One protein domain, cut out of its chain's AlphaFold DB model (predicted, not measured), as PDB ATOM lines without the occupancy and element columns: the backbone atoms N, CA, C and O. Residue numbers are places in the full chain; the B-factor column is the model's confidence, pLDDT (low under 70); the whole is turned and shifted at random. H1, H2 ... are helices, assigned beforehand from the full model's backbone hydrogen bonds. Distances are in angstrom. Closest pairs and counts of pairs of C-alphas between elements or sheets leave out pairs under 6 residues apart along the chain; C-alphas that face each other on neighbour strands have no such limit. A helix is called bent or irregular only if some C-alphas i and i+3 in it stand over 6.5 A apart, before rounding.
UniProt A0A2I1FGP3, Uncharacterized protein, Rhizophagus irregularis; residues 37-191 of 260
ATOM      1  N   ASP A  37     237.230 219.492 183.174       73.94
ATOM      2  CA  ASP A  37     237.259 220.954 183.351       73.94
ATOM      3  C   ASP A  37     236.986 221.700 182.030       73.94
ATOM      4  O   ASP A  37     236.372 222.766 182.019       73.94
ATOM      5  N   GLU A  38     237.348 221.091 180.897       73.50
ATOM      6  CA  GLU A  38     237.028 221.577 179.550       73.50
ATOM      7  C   GLU A  38     235.524 221.526 179.243       73.50
ATOM      8  O   GLU A  38     234.979 222.491 178.711       73.50
ATOM      9  N   SER A  39     234.834 220.449 179.632       79.06
ATOM     10  CA  SER A  39     233.377 220.322 179.481       79.06
ATOM     11  C   SER A  39     232.633 221.356 180.334       79.06
ATOM     12  O   SER A  39     231.685 221.998 179.870       79.06
ATOM     13  N   LYS A  40     233.112 221.608 181.560       81.69
ATOM     14  CA  LYS A  40     232.577 222.672 182.425       81.69
ATOM     15  C   LYS A  40     232.778 224.055 181.809       81.69
ATOM     16  O   LYS A  40     231.846 224.858 181.818       81.69
ATOM     17  N   LEU A  41     233.962 224.325 181.252       76.50
ATOM     18  CA  LEU A  41     234.248 225.582 180.557       76.50
ATOM     19  C   LEU A  41     233.321 225.773 179.349       76.50
ATOM     20  O   LEU A  41     232.751 226.848 179.176       76.50
ATOM     21  N   GLU A  42     233.111 224.727 178.551       78.69
ATOM     22  CA  GLU A  42     232.223 224.779 177.389       78.69
ATOM     23  C   GLU A  42     230.769 225.081 177.787       78.69
ATOM     24  O   GLU A  42     230.099 225.894 177.145       78.69
ATOM     25  N   LYS A  43     230.282 224.487 178.885       85.69
ATOM     26  CA  LYS A  43     228.959 224.806 179.444       85.69
ATOM     27  C   LYS A  43     228.866 226.263 179.900       85.69
ATOM     28  O   LYS A  43     227.866 226.916 179.601       85.69
ATOM     29  N   SER A  44     229.892 226.787 180.573       79.19
ATOM     30  CA  SER A  44     229.946 228.200 180.975       79.19
ATOM     31  C   SER A  44     229.923 229.145 179.769       79.19
ATOM     32  O   SER A  44     229.177 230.120 179.788       79.19
ATOM     33  N   ILE A  45     230.663 228.832 178.698       75.38
ATOM     34  CA  ILE A  45     230.663 229.614 177.448       75.38
ATOM     35  C   ILE A  45     229.275 229.607 176.798       75.38
ATOM     36  O   ILE A  45     228.744 230.665 176.467       75.38
ATOM     37  N   LYS A  46     228.643 228.434 176.677       84.50
ATOM     38  CA  LYS A  46     227.280 228.314 176.132       84.50
ATOM     39  C   LYS A  46     226.267 229.126 176.939       84.50
ATOM     40  O   LYS A  46     225.391 229.770 176.359       84.50
ATOM     41  N   GLU A  47     226.387 229.121 178.266       87.44
ATOM     42  CA  GLU A  47     225.536 229.941 179.131       87.44
ATOM     43  C   GLU A  47     225.782 231.439 178.923       87.44
ATOM     44  O   GLU A  47     224.821 232.206 178.831       87.44
ATOM     45  N   TYR A  48     227.043 231.853 178.788       84.44
ATOM     46  CA  TYR A  48     227.407 233.239 178.500       84.44
ATOM     47  C   TYR A  48     226.788 233.725 177.189       84.44
ATOM     48  O   TYR A  48     226.047 234.708 177.191       84.44
ATOM     49  N   GLU A  49     227.003 233.001 176.088       82.12
ATOM     50  CA  GLU A  49     226.474 233.364 174.767       82.12
ATOM     51  C   GLU A  49     224.945 233.461 174.766       82.12
ATOM     52  O   GLU A  49     224.347 234.333 174.128       82.12
ATOM     53  N   ARG A  50     224.284 232.549 175.485       88.44
ATOM     54  CA  ARG A  50     222.832 232.561 175.637       88.44
ATOM     55  C   ARG A  50     222.365 233.806 176.385       88.44
ATOM     56  O   ARG A  50     221.462 234.496 175.910       88.44
ATOM     57  N   LEU A  51     222.969 234.104 177.535       88.31
ATOM     58  CA  LEU A  51     222.631 235.281 178.335       88.31
ATOM     59  C   LEU A  51     222.907 236.585 177.579       88.31
ATOM     60  O   LEU A  51     222.100 237.510 177.674       88.31
ATOM     61  N   GLU A  52     223.987 236.644 176.801       85.50
ATOM     62  CA  GLU A  52     224.358 237.799 175.983       85.50
ATOM     63  C   GLU A  52     223.309 238.061 174.897       85.50
ATOM     64  O   GLU A  52     222.813 239.183 174.762       85.50
ATOM     65  N   LYS A  53     222.891 237.013 174.173       87.56
ATOM     66  CA  LYS A  53     221.805 237.103 173.183       87.56
ATOM     67  C   LYS A  53     220.519 237.635 173.809       87.56
ATOM     68  O   LYS A  53     219.894 238.526 173.232       87.56
ATOM     69  N   ILE A  54     220.143 237.136 174.988       90.44
ATOM     70  CA  ILE A  54     218.949 237.626 175.688       90.44
ATOM     71  C   ILE A  54     219.113 239.100 176.071       90.44
ATOM     72  O   ILE A  54     218.233 239.904 175.759       90.44
ATOM     73  N   ASN A  55     220.240 239.473 176.684       89.62
ATOM     74  CA  ASN A  55     220.497 240.845 177.121       89.62
ATOM     75  C   ASN A  55     220.433 241.842 175.953       89.62
ATOM     76  O   ASN A  55     219.837 242.911 176.065       89.62
ATOM     77  N   ASN A  56     220.983 241.468 174.795       86.25
ATOM     78  CA  ASN A  56     220.948 242.289 173.586       86.25
ATOM     79  C   ASN A  56     219.518 242.514 173.069       86.25
ATOM     80  O   ASN A  56     219.178 243.624 172.643       86.25
ATOM     81  N   ILE A  57     218.661 241.490 173.131       89.69
ATOM     82  CA  ILE A  57     217.246 241.619 172.760       89.69
ATOM     83  C   ILE A  57     216.502 242.503 173.770       89.69
ATOM     84  O   ILE A  57     215.779 243.413 173.358       89.69
ATOM     85  N   GLU A  58     216.708 242.292 175.075       93.19
ATOM     86  CA  GLU A  58     216.121 243.126 176.135       93.19
ATOM     87  C   GLU A  58     216.514 244.600 175.959       93.19
ATOM     88  O   GLU A  58     215.648 245.478 175.947       93.19
ATOM     89  N   TYR A  59     217.797 244.877 175.715       91.44
ATOM     90  CA  TYR A  59     218.302 246.218 175.428       91.44
ATOM     91  C   TYR A  59     217.638 246.843 174.191       91.44
ATOM     92  O   TYR A  59     217.231 248.011 174.219       91.44
ATOM     93  N   ALA A  60     217.479 246.078 173.105       88.69
ATOM     94  CA  ALA A  60     216.811 246.551 171.896       88.69
ATOM     95  C   ALA A  60     215.341 246.927 172.159       88.69
ATOM     96  O   ALA A  60     214.890 247.986 171.709       88.69
ATOM     97  N   ILE A  61     214.618 246.110 172.932       90.25
ATOM     98  CA  ILE A  61     213.237 246.386 173.356       90.25
ATOM     99  C   ILE A  61     213.188 247.654 174.222       90.25
ATOM    100  O   ILE A  61     212.425 248.574 173.920       90.25
ATOM    101  N   ILE A  62     214.052 247.768 175.238       91.44
ATOM    102  CA  ILE A  62     214.149 248.959 176.101       91.44
ATOM    103  C   ILE A  62     214.400 250.221 175.262       91.44
ATOM    104  O   ILE A  62     213.789 251.267 175.500       91.44
ATOM    105  N   LYS A  63     215.275 250.149 174.255       91.56
ATOM    106  CA  LYS A  63     215.580 251.282 173.371       91.56
ATOM    107  C   LYS A  63     214.352 251.737 172.576       91.56
ATOM    108  O   LYS A  63     214.119 252.944 172.465       91.56
ATOM    109  N   LEU A  64     213.559 250.799 172.050       88.81
ATOM    110  CA  LEU A  64     212.303 251.103 171.355       88.81
ATOM    111  C   LEU A  64     211.284 251.751 172.302       88.81
ATOM    112  O   LEU A  64     210.712 252.790 171.964       88.81
ATOM    113  N   LEU A  65     211.132 251.204 173.512       89.50
ATOM    114  CA  LEU A  65     210.256 251.746 174.554       89.50
ATOM    115  C   LEU A  65     210.634 253.185 174.915       89.50
ATOM    116  O   LEU A  65     209.799 254.084 174.834       89.50
ATOM    117  N   LYS A  66     211.911 253.439 175.222       89.38
ATOM    118  CA  LYS A  66     212.414 254.786 175.546       89.38
ATOM    119  C   LYS A  66     212.151 255.784 174.427       89.38
ATOM    120  O   LYS A  66     211.784 256.925 174.702       89.38
ATOM    121  N   LYS A  67     212.322 255.371 173.167       86.81
ATOM    122  CA  LYS A  67     212.019 256.222 172.009       86.81
ATOM    123  C   LYS A  67     210.530 256.579 171.966       86.81
ATOM    124  O   LYS A  67     210.201 257.746 171.769       86.81
ATOM    125  N   LYS A  68     209.641 255.610 172.200       85.25
ATOM    126  CA  LYS A  68     208.187 255.831 172.212       85.25
ATOM    127  C   LYS A  68     207.753 256.757 173.355       85.25
ATOM    128  O   LYS A  68     207.033 257.718 173.095       85.25
ATOM    129  N   VAL A  69     208.243 256.528 174.577       87.19
ATOM    130  CA  VAL A  69     207.972 257.383 175.753       87.19
ATOM    131  C   VAL A  69     208.429 258.820 175.496       87.19
ATOM    132  O   VAL A  69     207.654 259.757 175.675       87.19
ATOM    133  N   LYS A  70     209.660 259.008 174.999       86.25
ATOM    134  CA  LYS A  70     210.187 260.340 174.659       86.25
ATOM    135  C   LYS A  70     209.372 261.039 173.574       86.25
ATOM    136  O   LYS A  70     209.191 262.248 173.653       86.25
ATOM    137  N   ASN A  71     208.896 260.309 172.568       83.94
ATOM    138  CA  ASN A  71     208.064 260.892 171.519       83.94
ATOM    139  C   ASN A  71     206.709 261.350 172.071       83.94
ATOM    140  O   ASN A  71     206.333 262.486 171.814       83.94
ATOM    141  N   LYS A  72     206.031 260.526 172.886       83.44
ATOM    142  CA  LYS A  72     204.782 260.936 173.553       83.44
ATOM    143  C   LYS A  72     204.986 262.166 174.443       83.44
ATOM    144  O   LYS A  72     204.180 263.088 174.399       83.44
ATOM    145  N   TRP A  73     206.090 262.209 175.193       81.88
ATOM    146  CA  TRP A  73     206.444 263.374 176.004       81.88
ATOM    147  C   TRP A  73     206.610 264.648 175.175       81.88
ATOM    148  O   TRP A  73     206.120 265.700 175.565       81.88
ATOM    149  N   LYS A  74     207.288 264.565 174.021       80.31
ATOM    150  CA  LYS A  74     207.469 265.717 173.127       80.31
ATOM    151  C   LYS A  74     206.139 266.259 172.616       80.31
ATOM    152  O   LYS A  74     205.987 267.469 172.604       80.31
ATOM    153  N   THR A  75     205.207 265.389 172.230       76.31
ATOM    154  CA  THR A  75     203.868 265.805 171.791       76.31
ATOM    155  C   THR A  75     203.129 266.536 172.913       76.31
ATOM    156  O   THR A  75     202.699 267.660 172.723       76.31
ATOM    157  N   ILE A  76     203.091 265.968 174.121       70.19
ATOM    158  CA  ILE A  76     202.366 266.561 175.258       70.19
ATOM    159  C   ILE A  76     203.009 267.861 175.756       70.19
ATOM    160  O   ILE A  76     202.302 268.778 176.159       70.19
ATOM    161  N   ARG A  77     204.342 267.970 175.715       61.62
ATOM    162  CA  ARG A  77     205.069 269.190 176.099       61.62
ATOM    163  C   ARG A  77     204.798 270.365 175.149       61.62
ATOM    164  O   ARG A  77     204.960 271.506 175.560       61.62
ATOM    165  N   ILE A  78     204.430 270.097 173.895       57.94
ATOM    166  CA  ILE A  78     204.009 271.145 172.953       57.94
ATOM    167  C   ILE A  78     202.639 271.709 173.369       57.94
ATOM    168  O   ILE A  78     202.421 272.909 173.235       57.94
ATOM    169  N   ASP A  79     201.781 270.872 173.959       56.69
ATOM    170  CA  ASP A  79     200.382 271.201 174.256       56.69
ATOM    171  C   ASP A  79     200.107 271.538 175.741       56.69
ATOM    172  O   ASP A  79     199.019 272.000 176.078       56.69
ATOM    173  N   SER A  80     201.055 271.309 176.664       54.94
ATOM    174  CA  SER A  80     200.831 271.488 178.111       54.94
ATOM    175  C   SER A  80     202.097 271.784 178.935       54.94
ATOM    176  O   SER A  80     203.194 271.300 178.647       54.94
ATOM    177  N   TYR A  81     201.915 272.545 180.022       53.12
ATOM    178  CA  TYR A  81     202.926 272.953 181.014       53.12
ATOM    179  C   TYR A  81     203.232 271.822 182.028       53.12
ATOM    180  O   TYR A  81     203.133 271.995 183.241       53.12
ATOM    181  N   VAL A  82     203.541 270.605 181.561       56.28
ATOM    182  CA  VAL A  82     203.974 269.524 182.469       56.28
ATOM    183  C   VAL A  82     205.465 269.704 182.768       56.28
ATOM    184  O   VAL A  82     206.321 269.370 181.950       56.28
ATOM    185  N   ASP A  83     205.792 270.206 183.960       60.62
ATOM    186  CA  ASP A  83     207.170 270.587 184.319       60.62
ATOM    187  C   ASP A  83     208.129 269.402 184.583       60.62
ATOM    188  O   ASP A  83     209.350 269.578 184.609       60.62
ATOM    189  N   HIS A  84     207.636 268.162 184.739       73.31
ATOM    190  CA  HIS A  84     208.486 267.023 185.132       73.31
ATOM    191  C   HIS A  84     208.231 265.705 184.376       73.31
ATOM    192  O   HIS A  84     207.269 264.983 184.639       73.31
ATOM    193  N   PHE A  85     209.204 265.311 183.540       78.94
ATOM    194  CA  PHE A  85     209.223 264.052 182.769       78.94
ATOM    195  C   PHE A  85     209.041 262.789 183.624       78.94
ATOM    196  O   PHE A  85     208.445 261.816 183.172       78.94
ATOM    197  N   LYS A  86     209.563 262.785 184.858       81.69
ATOM    198  CA  LYS A  86     209.503 261.613 185.742       81.69
ATOM    199  C   LYS A  86     208.061 261.258 186.119       81.69
ATOM    200  O   LYS A  86     207.662 260.114 185.936       81.69
ATOM    201  N   LYS A  87     207.281 262.249 186.567       81.31
ATOM    202  CA  LYS A  87     205.859 262.069 186.909       81.31
ATOM    203  C   LYS A  87     205.049 261.630 185.687       81.31
ATOM    204  O   LYS A  87     204.186 260.768 185.795       81.31
ATOM    205  N   PHE A  88     205.383 262.178 184.518       85.31
ATOM    206  CA  PHE A  88     204.790 261.749 183.257       85.31
ATOM    207  C   PHE A  88     205.067 260.276 182.936       85.31
ATOM    208  O   PHE A  88     204.132 259.541 182.641       85.31
ATOM    209  N   ASP A  89     206.326 259.823 182.991       83.88
ATOM    210  CA  ASP A  89     206.673 258.431 182.667       83.88
ATOM    211  C   ASP A  89     205.994 257.439 183.626       83.88
ATOM    212  O   ASP A  89     205.519 256.393 183.183       83.88
ATOM    213  N   GLU A  90     205.891 257.789 184.910       86.69
ATOM    214  CA  GLU A  90     205.201 256.992 185.936       86.69
ATOM    215  C   GLU A  90     203.707 256.805 185.629       86.69
ATOM    216  O   GLU A  90     203.175 255.706 185.782       86.69
ATOM    217  N   GLN A  91     203.040 257.850 185.135       85.56
ATOM    218  CA  GLN A  91     201.612 257.827 184.796       85.56
ATOM    219  C   GLN A  91     201.336 257.345 183.362       85.56
ATOM    220  O   GLN A  91     200.192 257.067 183.002       85.56
ATOM    221  N   LEU A  92     202.369 257.232 182.522       86.38
ATOM    222  CA  LEU A  92     202.203 256.944 181.105       86.38
ATOM    223  C   LEU A  92     201.818 255.483 180.841       86.38
ATOM    224  O   LEU A  92     202.640 254.567 180.982       86.38
ATOM    225  N   ILE A  93     200.633 255.316 180.252       85.69
ATOM    226  CA  ILE A  93     200.195 254.092 179.578       85.69
ATOM    227  C   ILE A  93     200.382 254.244 178.057       85.69
ATOM    228  O   ILE A  93     199.952 255.210 177.413       85.69
ATOM    229  N   ILE A  94     201.080 253.287 177.442       83.69
ATOM    230  CA  ILE A  94     201.239 253.243 175.982       83.69
ATOM    231  C   ILE A  94     200.020 252.536 175.376       83.69
ATOM    232  O   ILE A  94     200.002 251.318 175.223       83.69
ATOM    233  N   GLU A  95     198.990 253.313 175.056       74.75
ATOM    234  CA  GLU A  95     197.760 252.810 174.424       74.75
ATOM    235  C   GLU A  95     197.971 252.453 172.944       74.75
ATOM    236  O   GLU A  95     197.724 251.317 172.544       74.75
ATOM    237  N   ASP A  96     198.570 253.358 172.164       69.06
ATOM    238  CA  ASP A  96     198.878 253.100 170.757       69.06
ATOM    239  C   ASP A  96     200.350 252.773 170.515       69.06
ATOM    240  O   ASP A  96     201.249 253.628 170.586       69.06
ATOM    241  N   TRP A  97     200.597 251.530 170.109       67.31
ATOM    242  CA  TRP A  97     201.866 251.145 169.495       67.31
ATOM    243  C   TRP A  97     201.991 251.714 168.069       67.31
ATOM    244  O   TRP A  97     203.088 252.136 167.685       67.31
ATOM    245  N   GLY A  98     200.851 251.970 167.412       56.62
ATOM    246  CA  GLY A  98     200.673 252.973 166.359       56.62
ATOM    247  C   GLY A  98     199.580 252.621 165.349       56.62
ATOM    248  O   GLY A  98     199.490 251.480 164.917       56.62
ATOM    249  N   THR A  99     198.796 253.623 164.951       52.03
ATOM    250  CA  THR A  99     197.838 253.579 163.830       52.03
ATOM    251  C   THR A  99     198.457 254.044 162.502       52.03
ATOM    252  O   THR A  99     197.852 253.885 161.450       52.03
ATOM    253  N   THR A 100     199.680 254.589 162.539       59.69
ATOM    254  CA  THR A 100     200.464 255.032 161.374       59.69
ATOM    255  C   THR A 100     201.420 253.941 160.882       59.69
ATOM    256  O   THR A 100     201.899 253.135 161.684       59.69
ATOM    257  N   ASP A 101     201.787 253.943 159.594       58.31
ATOM    258  CA  ASP A 101     202.673 252.925 158.985       58.31
ATOM    259  C   ASP A 101     204.008 252.745 159.732       58.31
ATOM    260  O   ASP A 101     204.479 251.629 159.966       58.31
ATOM    261  N   THR A 102     204.599 253.846 160.207       64.81
ATOM    262  CA  THR A 102     205.828 253.816 161.019       64.81
ATOM    263  C   THR A 102     205.608 253.260 162.427       64.81
ATOM    264  O   THR A 102     206.501 252.618 162.985       64.81
ATOM    265  N   GLY A 103     204.433 253.474 163.019       68.00
ATOM    266  CA  GLY A 103     204.053 252.884 164.299       68.00
ATOM    267  C   GLY A 103     203.776 251.381 164.196       68.00
ATOM    268  O   GLY A 103     204.221 250.612 165.054       68.00
ATOM    269  N   LYS A 104     203.146 250.944 163.100       76.00
ATOM    270  CA  LYS A 104     202.905 249.531 162.788       76.00
ATOM    271  C   LYS A 104     204.215 248.744 162.693       76.00
ATOM    272  O   LYS A 104     204.387 247.768 163.420       76.00
ATOM    273  N   TYR A 105     205.193 249.246 161.933       80.50
ATOM    274  CA  TYR A 105     206.517 248.620 161.817       80.50
ATOM    275  C   TYR A 105     207.240 248.468 163.169       80.50
ATOM    276  O   TYR A 105     207.829 247.426 163.463       80.50
ATOM    277  N   ILE A 106     207.196 249.490 164.032       77.62
ATOM    278  CA  ILE A 106     207.819 249.424 165.366       77.62
ATOM    279  C   ILE A 106     207.148 248.350 166.232       77.62
ATOM    280  O   ILE A 106     207.833 247.636 166.967       77.62
ATOM    281  N   THR A 107     205.827 248.225 166.127       79.94
ATOM    282  CA  THR A 107     205.035 247.226 166.853       79.94
ATOM    283  C   THR A 107     205.393 245.813 166.404       79.94
ATOM    284  O   THR A 107     205.730 244.972 167.235       79.94
ATOM    285  N   GLU A 108     205.408 245.570 165.093       83.62
ATOM    286  CA  GLU A 108     205.802 244.288 164.497       83.62
ATOM    287  C   GLU A 108     207.224 243.897 164.905       83.62
ATOM    288  O   GLU A 108     207.468 242.769 165.346       83.62
ATOM    289  N   LYS A 109     208.155 244.857 164.857       87.06
ATOM    290  CA  LYS A 109     209.531 244.656 165.314       87.06
ATOM    291  C   LYS A 109     209.590 244.282 166.793       87.06
ATOM    292  O   LYS A 109     210.343 243.385 167.161       87.06
ATOM    293  N   MET A 110     208.808 244.938 167.647       87.00
ATOM    294  CA  MET A 110     208.816 244.635 169.075       87.00
ATOM    295  C   MET A 110     208.216 243.261 169.381       87.00
ATOM    296  O   MET A 110     208.794 242.512 170.162       87.00
ATOM    297  N   ILE A 111     207.121 242.889 168.712       88.12
ATOM    298  CA  ILE A 111     206.533 241.546 168.809       88.12
ATOM    299  C   ILE A 111     207.538 240.484 168.348       88.12
ATOM    300  O   ILE A 111     207.684 239.450 168.996       88.12
ATOM    301  N   SER A 112     208.262 240.732 167.253       91.31
ATOM    302  CA  SER A 112     209.313 239.832 166.760       91.31
ATOM    303  C   SER A 112     210.452 239.653 167.772       91.31
ATOM    304  O   SER A 112     210.883 238.524 168.026       91.31
ATOM    305  N   LEU A 113     210.899 240.745 168.402       92.62
ATOM    306  CA  LEU A 113     211.921 240.699 169.448       92.62
ATOM    307  C   LEU A 113     211.437 239.925 170.679       92.62
ATOM    308  O   LEU A 113     212.172 239.074 171.168       92.62
ATOM    309  N   ILE A 114     210.198 240.149 171.129       91.12
ATOM    310  CA  ILE A 114     209.589 239.408 172.246       91.12
ATOM    311  C   ILE A 114     209.509 237.911 171.925       91.12
ATOM    312  O   ILE A 114     209.969 237.092 172.712       91.12
ATOM    313  N   LYS A 115     209.030 237.536 170.733       91.75
ATOM    314  CA  LYS A 115     208.983 236.126 170.308       91.75
ATOM    315  C   LYS A 115     210.365 235.481 170.293       91.75
ATOM    316  O   LYS A 115     210.512 234.331 170.688       91.75
ATOM    317  N   THR A 116     211.374 236.202 169.805       92.06
ATOM    318  CA  THR A 116     212.752 235.698 169.777       92.06
ATOM    319  C   THR A 116     213.300 235.540 171.191       92.06
ATOM    320  O   THR A 116     213.869 234.497 171.487       92.06
ATOM    321  N   HIS A 117     213.077 236.528 172.063       93.38
ATOM    322  CA  HIS A 117     213.436 236.482 173.480       93.38
ATOM    323  C   HIS A 117     212.820 235.261 174.178       93.38
ATOM    324  O   HIS A 117     213.533 234.457 174.771       93.38
ATOM    325  N   ASP A 118     211.508 235.080 174.056       91.19
ATOM    326  CA  ASP A 118     210.762 234.040 174.768       91.19
ATOM    327  C   ASP A 118     211.102 232.619 174.297       91.19
ATOM    328  O   ASP A 118     210.929 231.660 175.041       91.19
ATOM    329  N   ARG A 119     211.633 232.468 173.075       91.31
ATOM    330  CA  ARG A 119     212.152 231.185 172.574       91.31
ATOM    331  C   ARG A 119     213.470 230.770 173.225       91.31
ATOM    332  O   ARG A 119     213.746 229.576 173.297       91.31
ATOM    333  N   ILE A 120     214.303 231.729 173.625       89.94
ATOM    334  CA  ILE A 120     215.645 231.471 174.176       89.94
ATOM    335  C   ILE A 120     215.694 231.604 175.705       89.94
ATOM    336  O   ILE A 120     216.608 231.078 176.343       89.94
ATOM    337  N   GLU A 121     214.723 232.298 176.297       90.88
ATOM    338  CA  GLU A 121     214.584 232.449 177.740       90.88
ATOM    339  C   GLU A 121     214.065 231.150 178.368       90.88
ATOM    340  O   GLU A 121     212.974 230.675 178.064       90.88
ATOM    341  N   THR A 122     214.843 230.569 179.279       86.75
ATOM    342  CA  THR A 122     214.442 229.334 179.973       86.75
ATOM    343  C   THR A 122     213.590 229.594 181.202       86.75
ATOM    344  O   THR A 122     212.829 228.720 181.614       86.75
ATOM    345  N   ASN A 123     213.726 230.763 181.830       86.62
ATOM    346  CA  ASN A 123     212.938 231.090 183.005       86.62
ATOM    347  C   ASN A 123     211.579 231.653 182.580       86.62
ATOM    348  O   ASN A 123     211.476 232.793 182.130       86.62
ATOM    349  N   ARG A 124     210.515 230.873 182.797       86.69
ATOM    350  CA  ARG A 124     209.138 231.274 182.472       86.69
ATOM    351  C   ARG A 124     208.704 232.580 183.148       86.69
ATOM    352  O   ARG A 124     207.910 233.314 182.574       86.69
ATOM    353  N   GLY A 125     209.244 232.901 184.327       86.44
ATOM    354  CA  GLY A 125     208.964 234.166 185.017       86.44
ATOM    355  C   GLY A 125     209.545 235.399 184.313       86.44
ATOM    356  O   GLY A 125     209.130 236.518 184.597       86.44
ATOM    357  N   ASN A 126     210.479 235.205 183.379       88.31
ATOM    358  CA  ASN A 126     211.114 236.279 182.622       88.31
ATOM    359  C   ASN A 126     210.477 236.527 181.249       88.31
ATOM    360  O   ASN A 126     210.909 237.458 180.558       88.31
ATOM    361  N   LEU A 127     209.472 235.742 180.852       90.50
ATOM    362  CA  LEU A 127     208.796 235.920 179.568       90.50
ATOM    363  C   LEU A 127     208.212 237.326 179.448       90.50
ATOM    364  O   LEU A 127     207.738 237.920 180.423       90.50
ATOM    365  N   LEU A 128     208.294 237.881 178.244       90.19
ATOM    366  CA  LEU A 128     207.889 239.252 177.995       90.19
ATOM    367  C   LEU A 128     206.451 239.312 177.495       90.19
ATOM    368  O   LEU A 128     206.046 238.606 176.581       90.19
ATOM    369  N   ASN A 129     205.679 240.232 178.065       86.25
ATOM    370  CA  ASN A 129     204.332 240.530 177.607       86.25
ATOM    371  C   ASN A 129     204.275 241.988 177.154       86.25
ATOM    372  O   ASN A 129     204.622 242.898 177.904       86.25
ATOM    373  N   ILE A 130     203.812 242.227 175.928       85.06
ATOM    374  CA  ILE A 130     203.661 243.587 175.409       85.06
ATOM    375  C   ILE A 130     202.749 244.442 176.299       85.06
ATOM    376  O   ILE A 130     203.008 245.631 176.466       85.06
ATOM    377  N   GLU A 131     201.741 243.833 176.927       85.56
ATOM    378  CA  GLU A 131     200.780 244.517 177.790       85.56
ATOM    379  C   GLU A 131     201.419 245.007 179.092       85.56
ATOM    380  O   GLU A 131     201.177 246.134 179.524       85.56
ATOM    381  N   SER A 132     202.316 244.211 179.685       89.12
ATOM    382  CA  SER A 132     203.052 244.654 180.871       89.12
ATOM    383  C   SER A 132     204.016 245.794 180.528       89.12
ATOM    384  O   SER A 132     204.134 246.749 181.295       89.12
ATOM    385  N   LEU A 133     204.629 245.766 179.339       90.38
ATOM    386  CA  LEU A 133     205.544 246.807 178.855       90.38
ATOM    387  C   LEU A 133     204.857 248.141 178.505       90.38
ATOM    388  O   LEU A 133     205.540 249.161 178.362       90.38
ATOM    389  N   ARG A 134     203.520 248.180 178.400       88.50
ATOM    390  CA  ARG A 134     202.770 249.443 178.256       88.50
ATOM    391  C   ARG A 134     202.818 250.297 179.516       88.50
ATOM    392  O   ARG A 134     202.715 251.519 179.405       88.50
ATOM    393  N   LYS A 135     202.965 249.663 180.682       92.44
ATOM    394  CA  LYS A 135     202.910 250.292 182.006       92.44
ATOM    395  C   LYS A 135     204.314 250.559 182.543       92.44
ATOM    396  O   LYS A 135     205.254 249.822 182.244       92.44
ATOM    397  N   TYR A 136     204.443 251.594 183.367       92.19
ATOM    398  CA  TYR A 136     205.714 251.992 183.976       92.19
ATOM    399  C   TYR A 136     206.420 250.836 184.704       92.19
ATOM    400  O   TYR A 136     207.590 250.564 184.431       92.19
ATOM    401  N   GLU A 137     205.693 250.095 185.546       92.62
ATOM    402  CA  GLU A 137     206.249 248.985 186.331       92.62
ATOM    403  C   GLU A 137     206.880 247.887 185.467       92.62
ATOM    404  O   GLU A 137     207.991 247.427 185.745       92.62
ATOM    405  N   GLY A 138     206.226 247.504 184.366       91.69
ATOM    406  CA  GLY A 138     206.774 246.513 183.440       91.69
ATOM    407  C   GLY A 138     208.035 247.015 182.739       91.69
ATOM    408  O   GLY A 138     209.029 246.289 182.665       91.69
ATOM    409  N   ARG A 139     208.048 248.285 182.302       93.50
ATOM    410  CA  ARG A 139     209.243 248.916 181.708       93.50
ATOM    411  C   ARG A 139     210.408 248.943 182.699       93.50
ATOM    412  O   ARG A 139     211.525 248.573 182.339       93.50
ATOM    413  N   LYS A 140     210.164 249.345 183.950       94.19
ATOM    414  CA  LYS A 140     211.205 249.435 184.986       94.19
ATOM    415  C   LYS A 140     211.722 248.079 185.429       94.19
ATOM    416  O   LYS A 140     212.921 247.943 185.659       94.19
ATOM    417  N   THR A 141     210.849 247.083 185.513       94.31
ATOM    418  CA  THR A 141     211.250 245.706 185.817       94.31
ATOM    419  C   THR A 141     212.200 245.179 184.745       94.31
ATOM    420  O   THR A 141     213.264 244.660 185.080       94.31
ATOM    421  N   LEU A 142     211.884 245.404 183.465       95.06
ATOM    422  CA  LEU A 142     212.763 245.038 182.353       95.06
ATOM    423  C   LEU A 142     214.111 245.784 182.404       95.06
ATOM    424  O   LEU A 142     215.156 245.157 182.260       95.06
ATOM    425  N   GLU A 143     214.110 247.095 182.673       94.06
ATOM    426  CA  GLU A 143     215.349 247.880 182.827       94.06
ATOM    427  C   GLU A 143     216.232 247.391 183.986       94.06
ATOM    428  O   GLU A 143     217.455 247.370 183.864       94.06
ATOM    429  N   LYS A 144     215.637 247.015 185.124       95.00
ATOM    430  CA  LYS A 144     216.380 246.451 186.262       95.00
ATOM    431  C   LYS A 144     216.955 245.080 185.915       95.00
ATOM    432  O   LYS A 144     218.105 244.803 186.245       95.00
ATOM    433  N   ARG A 145     216.166 244.242 185.239       92.94
ATOM    434  CA  ARG A 145     216.569 242.897 184.824       92.94
ATOM    435  C   ARG A 145     217.747 242.925 183.856       92.94
ATOM    436  O   ARG A 145     218.711 242.210 184.097       92.94
ATOM    437  N   GLU A 146     217.700 243.778 182.836       93.75
ATOM    438  CA  GLU A 146     218.794 243.948 181.866       93.75
ATOM    439  C   GLU A 146     220.097 244.349 182.575       93.75
ATOM    440  O   GLU A 146     221.130 243.713 182.387       93.75
ATOM    441  N   LYS A 147     220.043 245.310 183.508       91.06
ATOM    442  CA  LYS A 147     221.221 245.697 184.305       91.06
ATOM    443  C   LYS A 147     221.790 244.546 185.134       91.06
ATOM    444  O   LYS A 147     222.998 244.333 185.130       91.06
ATOM    445  N   LEU A 148     220.933 243.802 185.837       93.31
ATOM    446  CA  LEU A 148     221.356 242.641 186.627       93.31
ATOM    447  C   LEU A 148     221.984 241.559 185.742       93.31
ATOM    448  O   LEU A 148     222.998 240.962 186.109       93.31
ATOM    449  N   ARG A 149     221.398 241.317 184.565       89.44
ATOM    450  CA  ARG A 149     221.889 240.335 183.598       89.44
ATOM    451  C   ARG A 149     223.245 240.763 183.028       89.44
ATOM    452  O   ARG A 149     224.136 239.923 182.935       89.44
ATOM    453  N   LYS A 150     223.448 242.057 182.762       84.38
ATOM    454  CA  LYS A 150     224.747 242.623 182.370       84.38
ATOM    455  C   LYS A 150     225.831 242.396 183.428       84.38
ATOM    456  O   LYS A 150     226.892 241.882 183.096       84.38
ATOM    457  N   THR A 151     225.553 242.679 184.701       88.50
ATOM    458  CA  THR A 151     226.513 242.401 185.787       88.50
ATOM    459  C   THR A 151     226.823 240.906 185.911       88.50
ATOM    460  O   THR A 151     227.955 240.522 186.194       88.50
ATOM    461  N   LYS A 152     225.834 240.031 185.679       90.19
ATOM    462  CA  LYS A 152     226.059 238.578 185.648       90.19
ATOM    463  C   LYS A 152     226.956 238.162 184.475       90.19
ATOM    464  O   LYS A 152     227.800 237.291 184.656       90.19
ATOM    465  N   LEU A 153     226.780 238.768 183.300       80.69
ATOM    466  CA  LEU A 153     227.621 238.522 182.124       80.69
ATOM    467  C   LEU A 153     229.078 238.912 182.375       80.69
ATOM    468  O   LEU A 153     229.963 238.138 182.035       80.69
ATOM    469  N   GLU A 154     229.316 240.070 182.993       77.19
ATOM    470  CA  GLU A 154     230.664 240.536 183.347       77.19
ATOM    471  C   GLU A 154     231.381 239.515 184.247       77.19
ATOM    472  O   GLU A 154     232.465 239.052 183.901       77.19
ATOM    473  N   LYS A 155     230.722 239.054 185.317       83.94
ATOM    474  CA  LYS A 155     231.272 238.014 186.208       83.94
ATOM    475  C   LYS A 155     231.539 236.692 185.491       83.94
ATOM    476  O   LYS A 155     232.594 236.094 185.653       83.94
ATOM    477  N   LEU A 156     230.589 236.230 184.679       79.19
ATOM    478  CA  LEU A 156     230.731 234.965 183.959       79.19
ATOM    479  C   LEU A 156     231.878 235.018 182.938       79.19
ATOM    480  O   LEU A 156     232.567 234.021 182.738       79.19
ATOM    481  N   TYR A 157     232.101 236.175 182.311       72.75
ATOM    482  CA  TYR A 157     233.237 236.393 181.419       72.75
ATOM    483  C   TYR A 157     234.574 236.291 182.163       72.75
ATOM    484  O   TYR A 157     235.486 235.617 181.681       72.75
ATOM    485  N   GLU A 158     234.681 236.917 183.339       74.56
ATOM    486  CA  GLU A 158     235.865 236.818 184.202       74.56
ATOM    487  C   GLU A 158     236.145 235.358 184.584       74.56
ATOM    488  O   GLU A 158     237.240 234.860 184.321       74.56
ATOM    489  N   GLU A 159     235.132 234.630 185.066       73.44
ATOM    490  CA  GLU A 159     235.254 233.211 185.433       73.44
ATOM    491  C   GLU A 159     235.685 232.319 184.254       73.44
ATOM    492  O   GLU A 159     236.514 231.418 184.411       73.44
ATOM    493  N   ILE A 160     235.126 232.542 183.056       71.44
ATOM    494  CA  ILE A 160     235.512 231.816 181.834       71.44
ATOM    495  C   ILE A 160     236.979 232.087 181.506       71.44
ATOM    496  O   ILE A 160     237.718 231.160 181.165       71.44
ATOM    497  N   ASN A 161     237.407 233.347 181.592       67.12
ATOM    498  CA  ASN A 161     238.770 233.739 181.272       67.12
ATOM    499  C   ASN A 161     239.776 233.139 182.266       67.12
ATOM    500  O   ASN A 161     240.773 232.556 181.841       67.12
ATOM    501  N   GLU A 162     239.488 233.205 183.566       71.75
ATOM    502  CA  GLU A 162     240.308 232.601 184.621       71.75
ATOM    503  C   GLU A 162     240.468 231.090 184.420       71.75
ATOM    504  O   GLU A 162     241.595 230.594 184.343       71.75
ATOM    505  N   LYS A 163     239.362 230.365 184.212       72.62
ATOM    506  CA  LYS A 163     239.394 228.915 183.950       72.62
ATOM    507  C   LYS A 163     240.159 228.569 182.679       72.62
ATOM    508  O   LYS A 163     240.889 227.581 182.630       72.62
ATOM    509  N   ASN A 164     240.016 229.372 181.627       69.44
ATOM    510  CA  ASN A 164     240.750 229.156 180.386       69.44
ATOM    511  C   ASN A 164     242.261 229.371 180.587       69.44
ATOM    512  O   ASN A 164     243.077 228.610 180.062       69.44
ATOM    513  N   ILE A 165     242.657 230.379 181.370       66.50
ATOM    514  CA  ILE A 165     244.058 230.592 181.756       66.50
ATOM    515  C   ILE A 165     244.576 229.383 182.541       66.50
ATOM    516  O   ILE A 165     245.622 228.844 182.181       66.50
ATOM    517  N   GLU A 166     243.833 228.920 183.544       70.69
ATOM    518  CA  GLU A 166     244.194 227.770 184.379       70.69
ATOM    519  C   GLU A 166     244.391 226.491 183.551       70.69
ATOM    520  O   GLU A 166     245.454 225.869 183.611       70.69
ATOM    521  N   ILE A 167     243.429 226.144 182.686       70.38
ATOM    522  CA  ILE A 167     243.530 224.986 181.783       70.38
ATOM    523  C   ILE A 167     244.768 225.106 180.885       70.38
ATOM    524  O   ILE A 167     245.476 224.125 180.645       70.38
ATOM    525  N   ASN A 168     245.060 226.307 180.383       69.50
ATOM    526  CA  ASN A 168     246.233 226.531 179.544       69.50
ATOM    527  C   ASN A 168     247.551 226.416 180.318       69.50
ATOM    528  O   ASN A 168     248.521 225.914 179.745       69.50
ATOM    529  N   ILE A 169     247.607 226.863 181.576       69.19
ATOM    530  CA  ILE A 169     248.774 226.683 182.452       69.19
ATOM    531  C   ILE A 169     248.989 225.194 182.704       69.19
ATOM    532  O   ILE A 169     250.060 224.687 182.379       69.19
ATOM    533  N   ARG A 170     247.949 224.472 183.131       71.75
ATOM    534  CA  ARG A 170     248.024 223.032 183.403       71.75
ATOM    535  C   ARG A 170     248.474 222.234 182.179       71.75
ATOM    536  O   ARG A 170     249.330 221.363 182.279       71.75
ATOM    537  N   LYS A 171     247.973 222.573 180.985       72.31
ATOM    538  CA  LYS A 171     248.448 221.971 179.723       72.31
ATOM    539  C   LYS A 171     249.933 222.236 179.466       72.31
ATOM    540  O   LYS A 171     250.615 221.365 178.940       72.31
ATOM    541  N   ARG A 172     250.436 223.432 179.789       65.56
ATOM    542  CA  ARG A 172     251.863 223.761 179.638       65.56
ATOM    543  C   ARG A 172     252.725 223.020 180.648       65.56
ATOM    544  O   ARG A 172     253.786 222.557 180.254       65.56
ATOM    545  N   GLU A 173     252.275 222.893 181.891       70.94
ATOM    546  CA  GLU A 173     252.957 222.102 182.923       70.94
ATOM    547  C   GLU A 173     253.092 220.644 182.480       70.94
ATOM    548  O   GLU A 173     254.203 220.127 182.433       70.94
ATOM    549  N   ILE A 174     252.003 220.038 181.994       69.00
ATOM    550  CA  ILE A 174     252.035 218.684 181.423       69.00
ATOM    551  C   ILE A 174     253.041 218.601 180.267       69.00
ATOM    552  O   ILE A 174     253.838 217.674 180.211       69.00
ATOM    553  N   TYR A 175     253.065 219.567 179.345       70.12
ATOM    554  CA  TYR A 175     254.047 219.542 178.253       70.12
ATOM    555  C   TYR A 175     255.489 219.723 178.729       70.12
ATOM    556  O   TYR A 175     256.384 219.110 178.156       70.12
ATOM    557  N   LEU A 176     255.733 220.528 179.762       69.44
ATOM    558  CA  LEU A 176     257.062 220.666 180.359       69.44
ATOM    559  C   LEU A 176     257.541 219.354 180.991       69.44
ATOM    560  O   LEU A 176     258.720 219.028 180.876       69.44
ATOM    561  N   GLU A 177     256.638 218.606 181.623       66.12
ATOM    562  CA  GLU A 177     256.942 217.317 182.252       66.12
ATOM    563  C   GLU A 177     257.071 216.174 181.235       66.12
ATOM    564  O   GLU A 177     257.928 215.302 181.380       66.12
ATOM    565  N   GLU A 178     256.233 216.164 180.196       73.06
ATOM    566  CA  GLU A 178     256.106 215.027 179.286       73.06
ATOM    567  C   GLU A 178     256.894 215.154 177.977       73.06
ATOM    568  O   GLU A 178     257.366 214.137 177.463       73.06
ATOM    569  N   ASP A 179     256.965 216.353 177.388       70.31
ATOM    570  CA  ASP A 179     257.550 216.596 176.063       70.31
ATOM    571  C   ASP A 179     257.786 218.099 175.808       70.31
ATOM    572  O   ASP A 179     256.960 218.812 175.219       70.31
ATOM    573  N   ILE A 180     258.964 218.581 176.214       69.19
ATOM    574  CA  ILE A 180     259.397 219.974 176.007       69.19
ATOM    575  C   ILE A 180     259.389 220.345 174.511       69.19
ATOM    576  O   ILE A 180     259.111 221.496 174.165       69.19
ATOM    577  N   GLY A 181     259.630 219.382 173.611       70.94
ATOM    578  CA  GLY A 181     259.615 219.594 172.163       70.94
ATOM    579  C   GLY A 181     258.247 220.052 171.657       70.94
ATOM    580  O   GLY A 181     258.163 221.010 170.888       70.94
ATOM    581  N   LYS A 182     257.156 219.465 172.163       71.75
ATOM    582  CA  LYS A 182     255.787 219.928 171.860       71.75
ATOM    583  C   LYS A 182     255.510 221.338 172.366       71.75
ATOM    584  O   LYS A 182     254.821 222.101 171.687       71.75
ATOM    585  N   MET A 183     256.039 221.705 173.534       67.75
ATOM    586  CA  MET A 183     255.902 223.070 174.046       67.75
ATOM    587  C   MET A 183     256.632 224.071 173.140       67.75
ATOM    588  O   MET A 183     256.045 225.085 172.756       67.75
ATOM    589  N   LEU A 184     257.882 223.773 172.774       65.81
ATOM    590  CA  LEU A 184     258.696 224.612 171.893       65.81
ATOM    591  C   LEU A 184     258.053 224.757 170.512       65.81
ATOM    592  O   LEU A 184     257.887 225.881 170.045       65.81
ATOM    593  N   ASN A 185     257.590 223.659 169.912       71.19
ATOM    594  CA  ASN A 185     256.880 223.699 168.634       71.19
ATOM    595  C   ASN A 185     255.618 224.552 168.734       71.19
ATOM    596  O   ASN A 185     255.417 225.426 167.906       71.19
ATOM    597  N   ARG A 186     254.813 224.432 169.796       66.62
ATOM    598  CA  ARG A 186     253.615 225.273 169.958       66.62
ATOM    599  C   ARG A 186     253.936 226.762 170.126       66.62
ATOM    600  O   ARG A 186     253.115 227.591 169.742       66.62
ATOM    601  N   ILE A 187     255.082 227.117 170.713       63.53
ATOM    602  CA  ILE A 187     255.549 228.510 170.830       63.53
ATOM    603  C   ILE A 187     256.032 229.030 169.471       63.53
ATOM    604  O   ILE A 187     255.666 230.137 169.080       63.53
ATOM    605  N   LEU A 188     256.822 228.228 168.755       63.56
ATOM    606  CA  LEU A 188     257.432 228.585 167.473       63.56
ATOM    607  C   LEU A 188     256.418 228.584 166.314       63.56
ATOM    608  O   LEU A 188     256.463 229.458 165.454       63.56
ATOM    609  N   GLU A 189     255.463 227.651 166.319       61.09
ATOM    610  CA  GLU A 189     254.393 227.500 165.323       61.09
ATOM    611  C   GLU A 189     253.180 228.386 165.601       61.09
ATOM    612  O   GLU A 189     252.299 228.512 164.741       61.09
ATOM    613  N   LYS A 190     253.103 229.031 166.776       55.28
ATOM    614  CA  LYS A 190     252.093 230.064 167.011       55.28
ATOM    615  C   LYS A 190     252.379 231.185 166.017       55.28
ATOM    616  O   LYS A 190     253.214 232.052 166.275       55.28
ATOM    617  N   LYS A 191     251.689 231.177 164.868       50.69
ATOM    618  CA  LYS A 191     251.672 232.311 163.940       50.69
ATOM    619  C   LYS A 191     251.425 233.540 164.800       50.69
ATOM    620  O   LYS A 191     250.363 233.647 165.413       50.69
TER     621      LYS A 191
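What this domain is: This is residues 37 to 191 of the 260 residues of an uncharacterized protein of Rhizophagus irregularis (UniProt A0A2I1FGP3). Two long helices, H1 and H5, lie side by side and run opposite ways at a shallow tilt, making a long rod. The helix H3 packs along H1 with no contact to H5, the short helices H2 and H4 lie near the first residues of H5, and at the other end of H5 the chain folds back into the small helix H6. The printed part has 155 residues with six named helices, H1 to H6 in order, and no named strand; the class is all helix. The whole is extended, with a radius of gyration of the C-alphas of 23.8 A and spans of 78 by 31 by 30 A.

Where its parts are: H1, residues 37 to 79, begins with C-alpha 37 at (237.259, 220.954, 183.351) and is 63.0 A long from first to last C-alpha. H2 is residues 85 to 91, 10.0 A. H3, residues 101 to 120, is 29.3 A long. H4 is residues 130 to 133, 5.1 A. H5, residues 136 to 178, runs 62.7 A from C-alpha 136 at (205.714, 251.992, 183.976). H6, residues 180 to 188, is 12.3 A long and ends with C-alpha 188 at (257.432, 228.585, 167.473).

How they stand to each other: H5 is the hub, touching H1, H2, H4 and H6. H1 and H5 touch at a shallow tilt of 26 degrees, opposite ways; their closest C-alphas, of Asn 55 and Glu 146, are 5.9 A apart. H1 touches H3 with residues 50 to 64 alone, at a shallow tilt of 24 degrees, opposite ways, and the closest C-alphas, of Ile 54 and His 117, are 6.0 A apart. H3 and H5 are apart. H2 and H5 only just touch, with 3 pairs of C-alphas within 8 A; they are about perpendicular at 76 degrees, and the closest C-alphas are those of Glu 90 and Tyr 136, 5.4 A. H4 and H5 touch only at the corner, and only just, with 3 pairs of C-alphas within 8 A; the closest are those of Ser 132 and Gly 138, 4.9 A. H6 touches residues 172 to 176 of H5 at a steep tilt of 52 degrees, opposite ways, with the closest C-alphas, of Tyr 175 and Met 183, 5.8 A apart. Every O i to N i+4 pair is within hydrogen-bond range in H2, H5 and H6, against 38 of 39 in H1 and 15 of 16 in H3; H4 is too short for such a pair.

The domain as a whole: The two C-alphas farthest apart, of Asp 79 and Glu 178, are 79.3 A apart. The printed part has no cut and no long link. The mean pLDDT of the printed part is 79.7, and 33 residues are under 70, among them residues 77 to 83, 96 to 103 and 186 to 191.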